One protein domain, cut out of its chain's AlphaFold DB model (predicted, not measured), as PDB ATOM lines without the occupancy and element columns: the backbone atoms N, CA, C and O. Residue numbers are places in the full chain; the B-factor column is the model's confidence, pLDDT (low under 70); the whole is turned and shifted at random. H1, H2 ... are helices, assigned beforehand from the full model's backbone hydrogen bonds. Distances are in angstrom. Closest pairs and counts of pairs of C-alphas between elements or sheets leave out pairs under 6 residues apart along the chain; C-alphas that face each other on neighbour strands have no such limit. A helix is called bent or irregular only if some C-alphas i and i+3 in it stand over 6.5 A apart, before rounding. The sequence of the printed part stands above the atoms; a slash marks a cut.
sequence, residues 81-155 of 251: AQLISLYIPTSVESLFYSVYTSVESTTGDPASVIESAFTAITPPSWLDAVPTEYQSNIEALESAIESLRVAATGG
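What this domain is: This is residues 81 to 155 of the 251 residues of an uncharacterized protein of Lophiotrema nucula (UniProt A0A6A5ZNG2). One long helix, H5, makes the longest axis, and its last residues, 150 to 153, stick out at one end together with 154 and 155. H1 packs beside its middle, and H3 comes in steeply over both; at the end away from the free tail, H2 and short H4 touch each other. The printed part has 75 residues with five named helices, in the order H1 H2 H3 H4 H5, and no named strand; its class is all helix, and the helices that touch are mostly crossed. It is compact by its radius of gyration of the C-alphas, 12.4 A, yet elongated, with spans of 38 by 24 by 20 A.

How they stand to each other: Start at H1, residues 81 to 87, which touches H5, residues 132 to 153, with residues 137 to 144 of H5 alone. Their closest C-alphas are those of Tyr 87 and Asn 137, 6.5 A apart, and they run opposite ways at a shallow tilt of 31 degrees. H2, residues 90 to 103, and H1 meet only through their link. H3, residues 110 to 119, is the hub, touching three helices. With residues 93 to 97 alone, H2 touches H3 about perpendicular, at 79 degrees; look at Tyr 97 and Pro 110, their closest C-alphas, 5.7 A apart. H3 only just touches H1, with 3 pairs of C-alphas within 8 A, at 86 degrees, about perpendicular; the closest are those of Ala 81 and Glu 115, 6.4 A. H3 also only just touches H5, with 3 pairs, by residues 142 to 145 of H5 alone; the C-alphas of Phe 118 and Glu 142 are closest, at 7.0 A, and the steep tilt is 61 degrees, the same way. H4, residues 125 to 129, touches residues 99 to 103 of H2, closest at the C-alphas of Tyr 100 and Trp 126, 6.2 A. H3 and H4 are near each other, while H2 and H5 are apart. Every O i to N i+4 pair is within hydrogen-bond range in H1 and H3, but 8 of 10 are in H2, 16 of 18 in H5 and 0 of 1 in H4, where 2 of 2 O i to N i+3 pairs are.

Where its parts are: Find C-alpha 81 at (42.446, 22.147, 0.569), where H1 begins. H2 runs 20.6 A and is neither bent nor irregular, but only just: C-alphas 91 and 94 are 6.4 A apart. H3 runs 14.1 A. H5 starts at C-alpha 132, (26.266, 36.484, 6.082), and runs 31.3 A to C-alpha 153, (34.319, 6.375, 2.790); it is irregular, with C-alphas 133 and 136 at 7.1 A.

The domain as a whole: The two C-alphas farthest apart are those of Ser 102 and Gly 155, 39.2 A. The printed part has no cut and no long link; H2 to H3 is short, the others tight. Residues 150 to 155 stand free, and 152 to 155 are under pLDDT 70 in this model, where the mean of the printed part is 82.4.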
ATOM      1  N   ALA A  81      41.617  20.944   0.639       82.75
ATOM      2  CA  ALA A  81      42.446  22.147   0.569       82.75
ATOM      3  C   ALA A  81      42.294  22.889  -0.773       82.75
ATOM      4  O   ALA A  81      42.219  24.122  -0.802       82.75
ATOM      5  N   GLN A  82      42.184  22.154  -1.887       84.56
ATOM      6  CA  GLN A  82      41.925  22.748  -3.204       84.56
ATOM      7  C   GLN A  82      40.547  23.412  -3.287       84.56
ATOM      8  O   GLN A  82      40.441  24.526  -3.800       84.56
ATOM      9  N   LEU A  83      39.497  22.771  -2.763       84.44
ATOM     10  CA  LEU A  83      38.164  23.379  -2.721       84.44
ATOM     11  C   LEU A  83      38.127  24.601  -1.808       84.44
ATOM     12  O   LEU A  83      37.576  25.630  -2.188       84.44
ATOM     13  N   ILE A  84      38.750  24.518  -0.635       84.94
ATOM     14  CA  ILE A  84      38.833  25.640   0.303       84.94
ATOM     15  C   ILE A  84      39.523  26.827  -0.371       84.94
ATOM     16  O   ILE A  84      38.985  27.928  -0.340       84.94
ATOM     17  N   SER A  85      40.629  26.596  -1.081       86.38
ATOM     18  CA  SER A  85      41.331  27.648  -1.833       86.38
ATOM     19  C   SER A  85      40.494  28.245  -2.974       86.38
ATOM     20  O   SER A  85      40.685  29.405  -3.338       86.38
ATOM     21  N   LEU A  86      39.573  27.469  -3.558       86.06
ATOM     22  CA  LEU A  86      38.689  27.925  -4.634       86.06
ATOM     23  C   LEU A  86      37.551  28.815  -4.110       86.06
ATOM     24  O   LEU A  86      37.196  29.800  -4.759       86.06
ATOM     25  N   TYR A  87      36.982  28.474  -2.951       84.00
ATOM     26  CA  TYR A  87      35.832  29.175  -2.364       84.00
ATOM     27  C   TYR A  87      36.220  30.280  -1.372       84.00
ATOM     28  O   TYR A  87      35.446  31.221  -1.175       84.00
ATOM     29  N   ILE A  88      37.411  30.197  -0.776       85.50
ATOM     30  CA  ILE A  88      37.954  31.166   0.178       85.50
ATOM     31  C   ILE A  88      39.272  31.707  -0.385       85.50
ATOM     32  O   ILE A  88      40.343  31.160  -0.125       85.50
ATOM     33  N   PRO A  89      39.224  32.800  -1.167       82.69
ATOM     34  CA  PRO A  89      40.432  33.475  -1.609       82.69
ATOM     35  C   PRO A  89      41.278  33.917  -0.411       82.69
ATOM     36  O   PRO A  89      40.741  34.339   0.615       82.69
ATOM     37  N   THR A  90      42.597  33.972  -0.584       81.25
ATOM     38  CA  THR A  90      43.548  34.470   0.434       81.25
ATOM     39  C   THR A  90      43.220  35.878   0.947       81.25
ATOM     40  O   THR A  90      43.527  36.230   2.083       81.25
ATOM     41  N   SER A  91      42.531  36.700   0.146       82.19
ATOM     42  CA  SER A  91      42.029  38.013   0.583       82.19
ATOM     43  C   SER A  91      40.999  37.917   1.715       82.19
ATOM     44  O   SER A  91      40.919  38.820   2.545       82.19
ATOM     45  N   VAL A  92      40.233  36.828   1.768       84.12
ATOM     46  CA  VAL A  92      39.176  36.580   2.757       84.12
ATOM     47  C   VAL A  92      39.699  35.763   3.941       84.12
ATOM     48  O   VAL A  92      39.182  35.909   5.043       84.12
ATOM     49  N   GLU A  93      40.773  34.983   3.774       85.75
ATOM     50  CA  GLU A  93      41.405  34.231   4.876       85.75
ATOM     51  C   GLU A  93      41.742  35.118   6.078       85.75
ATOM     52  O   GLU A  93      41.514  34.735   7.224       85.75
ATOM     53  N   SER A  94      42.233  36.335   5.829       86.19
ATOM     54  CA  SER A  94      42.540  37.298   6.894       86.19
ATOM     55  C   SER A  94      41.311  37.695   7.723       86.19
ATOM     56  O   SER A  94      41.423  37.909   8.933       86.19
ATOM     57  N   LEU A  95      40.128  37.732   7.103       86.44
ATOM     58  CA  LEU A  95      38.860  37.991   7.776       86.44
ATOM     59  C   LEU A  95      38.427  36.779   8.608       86.44
ATOM     60  O   LEU A  95      38.106  36.946   9.783       86.44
ATOM     61  N   PHE A  96      38.494  35.569   8.046       84.38
ATOM     62  CA  PHE A  96      38.186  34.329   8.773       84.38
ATOM     63  C   PHE A  96      39.106  34.142   9.984       84.38
ATOM     64  O   PHE A  96      38.635  33.843  11.077       84.38
ATOM     65  N   TYR A  97      40.405  34.399   9.824       86.88
ATOM     66  CA  TYR A  97      41.366  34.300  10.920       86.88
ATOM     67  C   TYR A  97      41.145  35.370  12.002       86.88
ATOM     68  O   TYR A  97      41.311  35.106  13.194       86.88
ATOM     69  N   SER A  98      40.723  36.576  11.615       87.56
ATOM     70  CA  SER A  98      40.332  37.622  12.568       87.56
ATOM     71  C   SER A  98      39.105  37.209  13.388       87.56
ATOM     72  O   SER A  98      39.105  37.336  14.612       87.56
ATOM     73  N   VAL A  99      38.080  36.646  12.735       85.94
ATOM     74  CA  VAL A  99      36.901  36.106  13.427       85.94
ATOM     75  C   VAL A  99      37.319  34.983  14.368       85.94
ATOM     76  O   VAL A  99      36.992  35.049  15.548       85.94
ATOM     77  N   TYR A 100      38.110  34.023  13.881       86.12
ATOM     78  CA  TYR A 100      38.642  32.908  14.660       86.12
ATOM     79  C   TYR A 100      39.357  33.373  15.932       86.12
ATOM     80  O   TYR A 100      38.954  33.003  17.030       86.12
ATOM     81  N   THR A 101      40.358  34.244  15.797       86.75
ATOM     82  CA  THR A 101      41.150  34.749  16.934       86.75
ATOM     83  C   THR A 101      40.339  35.586  17.929       86.75
ATOM     84  O   THR A 101      40.740  35.743  19.083       86.75
ATOM     85  N   SER A 102      39.190  36.120  17.504       85.75
ATOM     86  CA  SER A 102      38.265  36.864  18.365       85.75
ATOM     87  C   SER A 102      37.456  35.953  19.298       85.75
ATOM     88  O   SER A 102      37.090  36.370  20.400       85.75
ATOM     89  N   VAL A 103      37.187  34.706  18.894       79.25
ATOM     90  CA  VAL A 103      36.406  33.735  19.689       79.25
ATOM     91  C   VAL A 103      37.246  32.611  20.289       79.25
ATOM     92  O   VAL A 103      36.966  32.186  21.409       79.25
ATOM     93  N   GLU A 104      38.300  32.170  19.608       78.44
ATOM     94  CA  GLU A 104      39.318  31.271  20.144       78.44
ATOM     95  C   GLU A 104      40.647  32.014  20.290       78.44
ATOM     96  O   GLU A 104      41.205  32.536  19.336       78.44
ATOM     97  N   SER A 105      41.228  32.003  21.490       72.69
ATOM     98  CA  SER A 105      42.539  32.626  21.746       72.69
ATOM     99  C   SER A 105      43.725  31.792  21.223       72.69
ATOM    100  O   SER A 105      44.873  32.027  21.615       72.69
ATOM    101  N   THR A 106      43.469  30.790  20.384       72.00
ATOM    102  CA  THR A 106      44.482  29.881  19.852       72.00
ATOM    103  C   THR A 106      45.216  30.560  18.698       72.00
ATOM    104  O   THR A 106      44.613  31.168  17.821       72.00
ATOM    105  N   THR A 107      46.546  30.481  18.698       70.75
ATOM    106  CA  THR A 107      47.387  31.029  17.624       70.75
ATOM    107  C   THR A 107      47.905  29.882  16.764       70.75
ATOM    108  O   THR A 107      48.498  28.943  17.295       70.75
ATOM    109  N   GLY A 108      47.696  29.960  15.451       78.50
ATOM    110  CA  GLY A 108      48.104  28.938  14.487       78.50
ATOM    111  C   GLY A 108      48.291  29.521  13.088       78.50
ATOM    112  O   GLY A 108      48.095  30.717  12.878       78.50
ATOM    113  N   ASP A 109      48.692  28.686  12.131       85.31
ATOM    114  CA  ASP A 109      48.678  29.069  10.716       85.31
ATOM    115  C   ASP A 109      47.211  29.232  10.262       85.31
ATOM    116  O   ASP A 109      46.429  28.292  10.448       85.31
ATOM    117  N   PRO A 110      46.810  30.392   9.700       81.75
ATOM    118  CA  PRO A 110      45.433  30.634   9.274       81.75
ATOM    119  C   PRO A 110      44.916  29.569   8.307       81.75
ATOM    120  O   PRO A 110      43.785  29.112   8.474       81.75
ATOM    121  N   ALA A 111      45.738  29.123   7.356       83.19
ATOM    122  CA  ALA A 111      45.326  28.133   6.369       83.19
ATOM    123  C   ALA A 111      45.036  26.783   7.038       83.19
ATOM    124  O   ALA A 111      44.010  26.162   6.775       83.19
ATOM    125  N   SER A 112      45.888  26.368   7.984       85.00
ATOM    126  CA  SER A 112      45.697  25.117   8.730       85.00
ATOM    127  C   SER A 112      44.468  25.152   9.640       85.00
ATOM    128  O   SER A 112      43.775  24.145   9.776       85.00
ATOM    129  N   VAL A 113      44.181  26.295  10.270       85.50
ATOM    130  CA  VAL A 113      42.990  26.459  11.121       85.50
ATOM    131  C   VAL A 113      41.715  26.401  10.281       85.50
ATOM    132  O   VAL A 113      40.769  25.706  10.650       85.50
ATOM    133  N   ILE A 114      41.700  27.099   9.143       85.50
ATOM    134  CA  ILE A 114      40.570  27.106   8.211       85.50
ATOM    135  C   ILE A 114      40.357  25.697   7.642       85.50
ATOM    136  O   ILE A 114      39.241  25.180   7.696       85.50
ATOM    137  N   GLU A 115      41.418  25.031   7.185       85.38
ATOM    138  CA  GLU A 115      41.338  23.651   6.700       85.38
ATOM    139  C   GLU A 115      40.814  22.703   7.779       85.38
ATOM    140  O   GLU A 115      39.877  21.941   7.531       85.38
ATOM    141  N   SER A 116      41.338  22.793   9.003       85.19
ATOM    142  CA  SER A 116      40.867  21.978  10.124       85.19
ATOM    143  C   SER A 116      39.398  22.233  10.460       85.19
ATOM    144  O   SER A 116      38.705  21.300  10.860       85.19
ATOM    145  N   ALA A 117      38.914  23.468  10.332       85.88
ATOM    146  CA  ALA A 117      37.528  23.813  10.621       85.88
ATOM    147  C   ALA A 117      36.561  23.226   9.588       85.88
ATOM    148  O   ALA A 117      35.540  22.657   9.964       85.88
ATOM    149  N   PHE A 118      36.904  23.308   8.303       84.75
ATOM    150  CA  PHE A 118      36.055  22.808   7.221       84.75
ATOM    151  C   PHE A 118      36.137  21.289   7.033       84.75
ATOM    152  O   PHE A 118      35.177  20.651   6.599       84.75
ATOM    153  N   THR A 119      37.262  20.679   7.400       83.81
ATOM    154  CA  THR A 119      37.412  19.216   7.399       83.81
ATOM    155  C   THR A 119      36.848  18.551   8.656       83.81
ATOM    156  O   THR A 119      36.656  17.332   8.662       83.81
ATOM    157  N   ALA A 120      36.531  19.319   9.705       82.69
ATOM    158  CA  ALA A 120      35.924  18.791  10.919       82.69
ATOM    159  C   ALA A 120      34.536  18.190  10.645       82.69
ATOM    160  O   ALA A 120      33.730  18.711   9.874       82.69
ATOM    161  N   ILE A 121      34.229  17.084  11.329       77.56
ATOM    162  CA  ILE A 121      32.917  16.420  11.241       77.56
ATOM    163  C   ILE A 121      31.802  17.358  11.719       77.56
ATOM    164  O   ILE A 121      30.704  17.349  11.167       77.56
ATOM    165  N   THR A 122      32.090  18.168  12.737       79.12
ATOM    166  CA  THR A 122      31.174  19.167  13.288       79.12
ATOM    167  C   THR A 122      31.747  20.555  13.012       79.12
ATOM    168  O   THR A 122      32.862  20.817  13.472       79.12
ATOM    169  N   PRO A 123      31.016  21.433  12.297       80.50
ATOM    170  CA  PRO A 123      31.459  22.799  12.056       80.50
ATOM    171  C   PRO A 123      31.691  23.525  13.387       80.50
ATOM    172  O   PRO A 123      30.846  23.440  14.288       80.50
ATOM    173  N   PRO A 124      32.828  24.209  13.572       85.62
ATOM    174  CA  PRO A 124      33.053  24.989  14.778       85.62
ATOM    175  C   PRO A 124      32.116  26.202  14.838       85.62
ATOM    176  O   PRO A 124      31.886  26.874  13.840       85.62
ATOM    177  N   SER A 125      31.646  26.546  16.039       86.50
ATOM    178  CA  SER A 125      30.670  27.632  16.255       86.50
ATOM    179  C   SER A 125      31.160  29.024  15.843       86.50
ATOM    180  O   SER A 125      30.378  29.964  15.781       86.50
ATOM    181  N   TRP A 126      32.462  29.199  15.602       86.75
ATOM    182  CA  TRP A 126      32.990  30.469  15.112       86.75
ATOM    183  C   TRP A 126      32.610  30.744  13.652       86.75
ATOM    184  O   TRP A 126      32.568  31.909  13.262       86.75
ATOM    185  N   LEU A 127      32.287  29.711  12.864       86.69
ATOM    186  CA  LEU A 127      31.781  29.877  11.496       86.69
ATOM    187  C   LEU A 127      30.456  30.645  11.464       86.69
ATOM    188  O   LEU A 127      30.217  31.397  10.523       86.69
ATOM    189  N   ASP A 128      29.650  30.553  12.524       87.94
ATOM    190  CA  ASP A 128      28.404  31.317  12.660       87.94
ATOM    191  C   ASP A 128      28.647  32.829  12.807       87.94
ATOM    192  O   ASP A 128      27.749  33.635  12.568       87.94
ATOM    193  N   ALA A 129      29.861  33.230  13.203       88.62
ATOM    194  CA  ALA A 129      30.257  34.630  13.333       88.62
ATOM    195  C   ALA A 129      30.814  35.224  12.025       88.62
ATOM    196  O   ALA A 129      31.151  36.412  11.988       88.62
ATOM    197  N   VAL A 130      30.923  34.427  10.957       87.12
ATOM    198  CA  VAL A 130      31.341  34.914   9.638       87.12
ATOM    199  C   VAL A 130      30.219  35.770   9.029       87.12
ATOM    200  O   VAL A 130      29.043  35.431   9.179       87.12
ATOM    201  N   PRO A 131      30.538  36.883   8.335       88.50
ATOM    202  CA  PRO A 131      29.528  37.713   7.692       88.50
ATOM    203  C   PRO A 131      28.613  36.916   6.757       88.50
ATOM    204  O   PRO A 131      29.069  36.084   5.968       88.50
ATOM    205  N   THR A 132      27.315  37.223   6.805       89.31
ATOM    206  CA  THR A 132      26.266  36.484   6.082       89.31
ATOM    207  C   THR A 132      26.448  36.501   4.562       89.31
ATOM    208  O   THR A 132      25.955  35.624   3.861       89.31
ATOM    209  N   GLU A 133      27.182  37.482   4.030       88.38
ATOM    210  CA  GLU A 133      27.561  37.556   2.612       88.38
ATOM    211  C   GLU A 133      28.426  36.376   2.134       88.38
ATOM    212  O   GLU A 133      28.420  36.067   0.944       88.38
ATOM    213  N   TYR A 134      29.108  35.676   3.048       86.31
ATOM    214  CA  TYR A 134      29.900  34.478   2.748       86.31
ATOM    215  C   TYR A 134      29.177  33.170   3.087       86.31
ATOM    216  O   TYR A 134      29.690  32.097   2.776       86.31
ATOM    217  N   GLN A 135      27.986  33.229   3.687       86.31
ATOM    218  CA  GLN A 135      27.286  32.043   4.187       86.31
ATOM    219  C   GLN A 135      26.890  31.089   3.055       86.31
ATOM    220  O   GLN A 135      27.086  29.888   3.172       86.31
ATOM    221  N   SER A 136      26.458  31.626   1.908       86.38
ATOM    222  CA  SER A 136      26.170  30.811   0.718       86.38
ATOM    223  C   SER A 136      27.411  30.076   0.194       86.38
ATOM    224  O   SER A 136      27.295  28.948  -0.282       86.38
ATOM    225  N   ASN A 137      28.596  30.690   0.282       83.75
ATOM    226  CA  ASN A 137      29.847  30.045  -0.121       83.75
ATOM    227  C   ASN A 137      30.256  28.966   0.887       83.75
ATOM    228  O   ASN A 137      30.752  27.920   0.481       83.75
ATOM    229  N   ILE A 138      30.026  29.213   2.181       85.38
ATOM    230  CA  ILE A 138      30.251  28.241   3.256       85.38
ATOM    231  C   ILE A 138      29.348  27.019   3.065       85.38
ATOM    232  O   ILE A 138      29.858  25.906   3.045       85.38
ATOM    233  N   GLU A 139      28.048  27.206   2.832       86.50
ATOM    234  CA  GLU A 139      27.105  26.104   2.587       86.50
ATOM    235  C   GLU A 139      27.493  25.278   1.349       86.50
ATOM    236  O   GLU A 139      27.467  24.044   1.376       86.50
ATOM    237  N   ALA A 140      27.905  25.941   0.261       85.44
ATOM    238  CA  ALA A 140      28.386  25.262  -0.941       85.44
ATOM    239  C   ALA A 140      29.666  24.452  -0.671       85.44
ATOM    240  O   ALA A 140      29.790  23.310  -1.128       85.44
ATOM    241  N   LEU A 141      30.601  25.021   0.095       84.44
ATOM    242  CA  LEU A 141      31.840  24.362   0.490       84.44
ATOM    243  C   LEU A 141      31.562  23.152   1.395       84.44
ATOM    244  O   LEU A 141      32.098  22.075   1.139       84.44
ATOM    245  N   GLU A 142      30.691  23.287   2.395       86.12
ATOM    246  CA  GLU A 142      30.276  22.184   3.267       86.12
ATOM    247  C   GLU A 142      29.612  21.056   2.469       86.12
ATOM    248  O   GLU A 142      29.956  19.887   2.652       86.12
ATOM    249  N   SER A 143      28.740  21.386   1.510       86.00
ATOM    250  CA  SER A 143      28.118  20.390   0.629       86.00
ATOM    251  C   SER A 143      29.143  19.660  -0.252       86.00
ATOM    252  O   SER A 143      29.004  18.456  -0.508       86.00
ATOM    253  N   ALA A 144      30.171  20.361  -0.735       83.31
ATOM    254  CA  ALA A 144      31.234  19.760  -1.535       83.31
ATOM    255  C   ALA A 144      32.154  18.866  -0.683       83.31
ATOM    256  O   ALA A 144      32.515  17.765  -1.105       83.31
ATOM    257  N   ILE A 145      32.478  19.296   0.540       81.94
ATOM    258  CA  ILE A 145      33.272  18.516   1.494       81.94
ATOM    259  C   ILE A 145      32.511  17.272   1.955       81.94
ATOM    260  O   ILE A 145      33.106  16.199   2.043       81.94
ATOM    261  N   GLU A 146      31.207  17.365   2.200       82.62
ATOM    262  CA  GLU A 146      30.394  16.197   2.549       82.62
ATOM    263  C   GLU A 146      30.364  15.185   1.393       82.62
ATOM    264  O   GLU A 146      30.561  13.987   1.605       82.62
ATOM    265  N   SER A 147      30.257  15.663   0.149       80.00
ATOM    266  CA  SER A 147      30.378  14.808  -1.042       80.00
ATOM    267  C   SER A 147      31.744  14.106  -1.110       80.00
ATOM    268  O   SER A 147      31.818  12.912  -1.415       80.00
ATOM    269  N   LEU A 148      32.824  14.816  -0.764       78.69
ATOM    270  CA  LEU A 148      34.172  14.254  -0.628       78.69
ATOM    271  C   LEU A 148      34.283  13.220   0.492       78.69
ATOM    272  O   LEU A 148      34.965  12.213   0.304       78.69
ATOM    273  N   ARG A 149      33.624  13.426   1.637       79.94
ATOM    274  CA  ARG A 149      33.632  12.447   2.737       79.94
ATOM    275  C   ARG A 149      32.969  11.158   2.298       79.94
ATOM    276  O   ARG A 149      33.572  10.099   2.453       79.94
ATOM    277  N   VAL A 150      31.785  11.250   1.688       76.50
ATOM    278  CA  VAL A 150      31.050  10.090   1.165       76.50
ATOM    279  C   VAL A 150      31.906   9.331   0.150       76.50
ATOM    280  O   VAL A 150      32.063   8.114   0.275       76.50
ATOM    281  N   ALA A 151      32.534  10.047  -0.789       73.50
ATOM    282  CA  ALA A 151      33.459   9.482  -1.770       73.50
ATOM    283  C   ALA A 151      34.672   8.790  -1.117       73.50
ATOM    284  O   ALA A 151      35.036   7.681  -1.511       73.50
ATOM    285  N   ALA A 152      35.262   9.398  -0.085       68.38
ATOM    286  CA  ALA A 152      36.401   8.839   0.642       68.38
ATOM    287  C   ALA A 152      36.024   7.587   1.457       68.38
ATOM    288  O   ALA A 152      36.792   6.624   1.494       68.38
ATOM    289  N   THR A 153      34.836   7.557   2.070       68.06
ATOM    290  CA  THR A 153      34.319   6.375   2.790       68.06
ATOM    291  C   THR A 153      33.803   5.265   1.871       68.06
ATOM    292  O   THR A 153      33.745   4.112   2.293       68.06
ATOM    293  N   GLY A 154      33.457   5.584   0.619       60.25
ATOM    294  CA  GLY A 154      32.915   4.645  -0.373       60.25
ATOM    295  C   GLY A 154      33.938   3.690  -1.003       60.25
ATOM    296  O   GLY A 154      33.549   2.788  -1.741       60.25
ATOM    297  N   GLY A 155      35.227   3.846  -0.691       43.34
ATOM    298  CA  GLY A 155      36.305   3.029  -1.245       43.34
ATOM    299  C   GLY A 155      36.920   3.624  -2.516       43.34
ATOM    300  O   GLY A 155      36.279   4.327  -3.291       43.34
TER     301      GLY A 155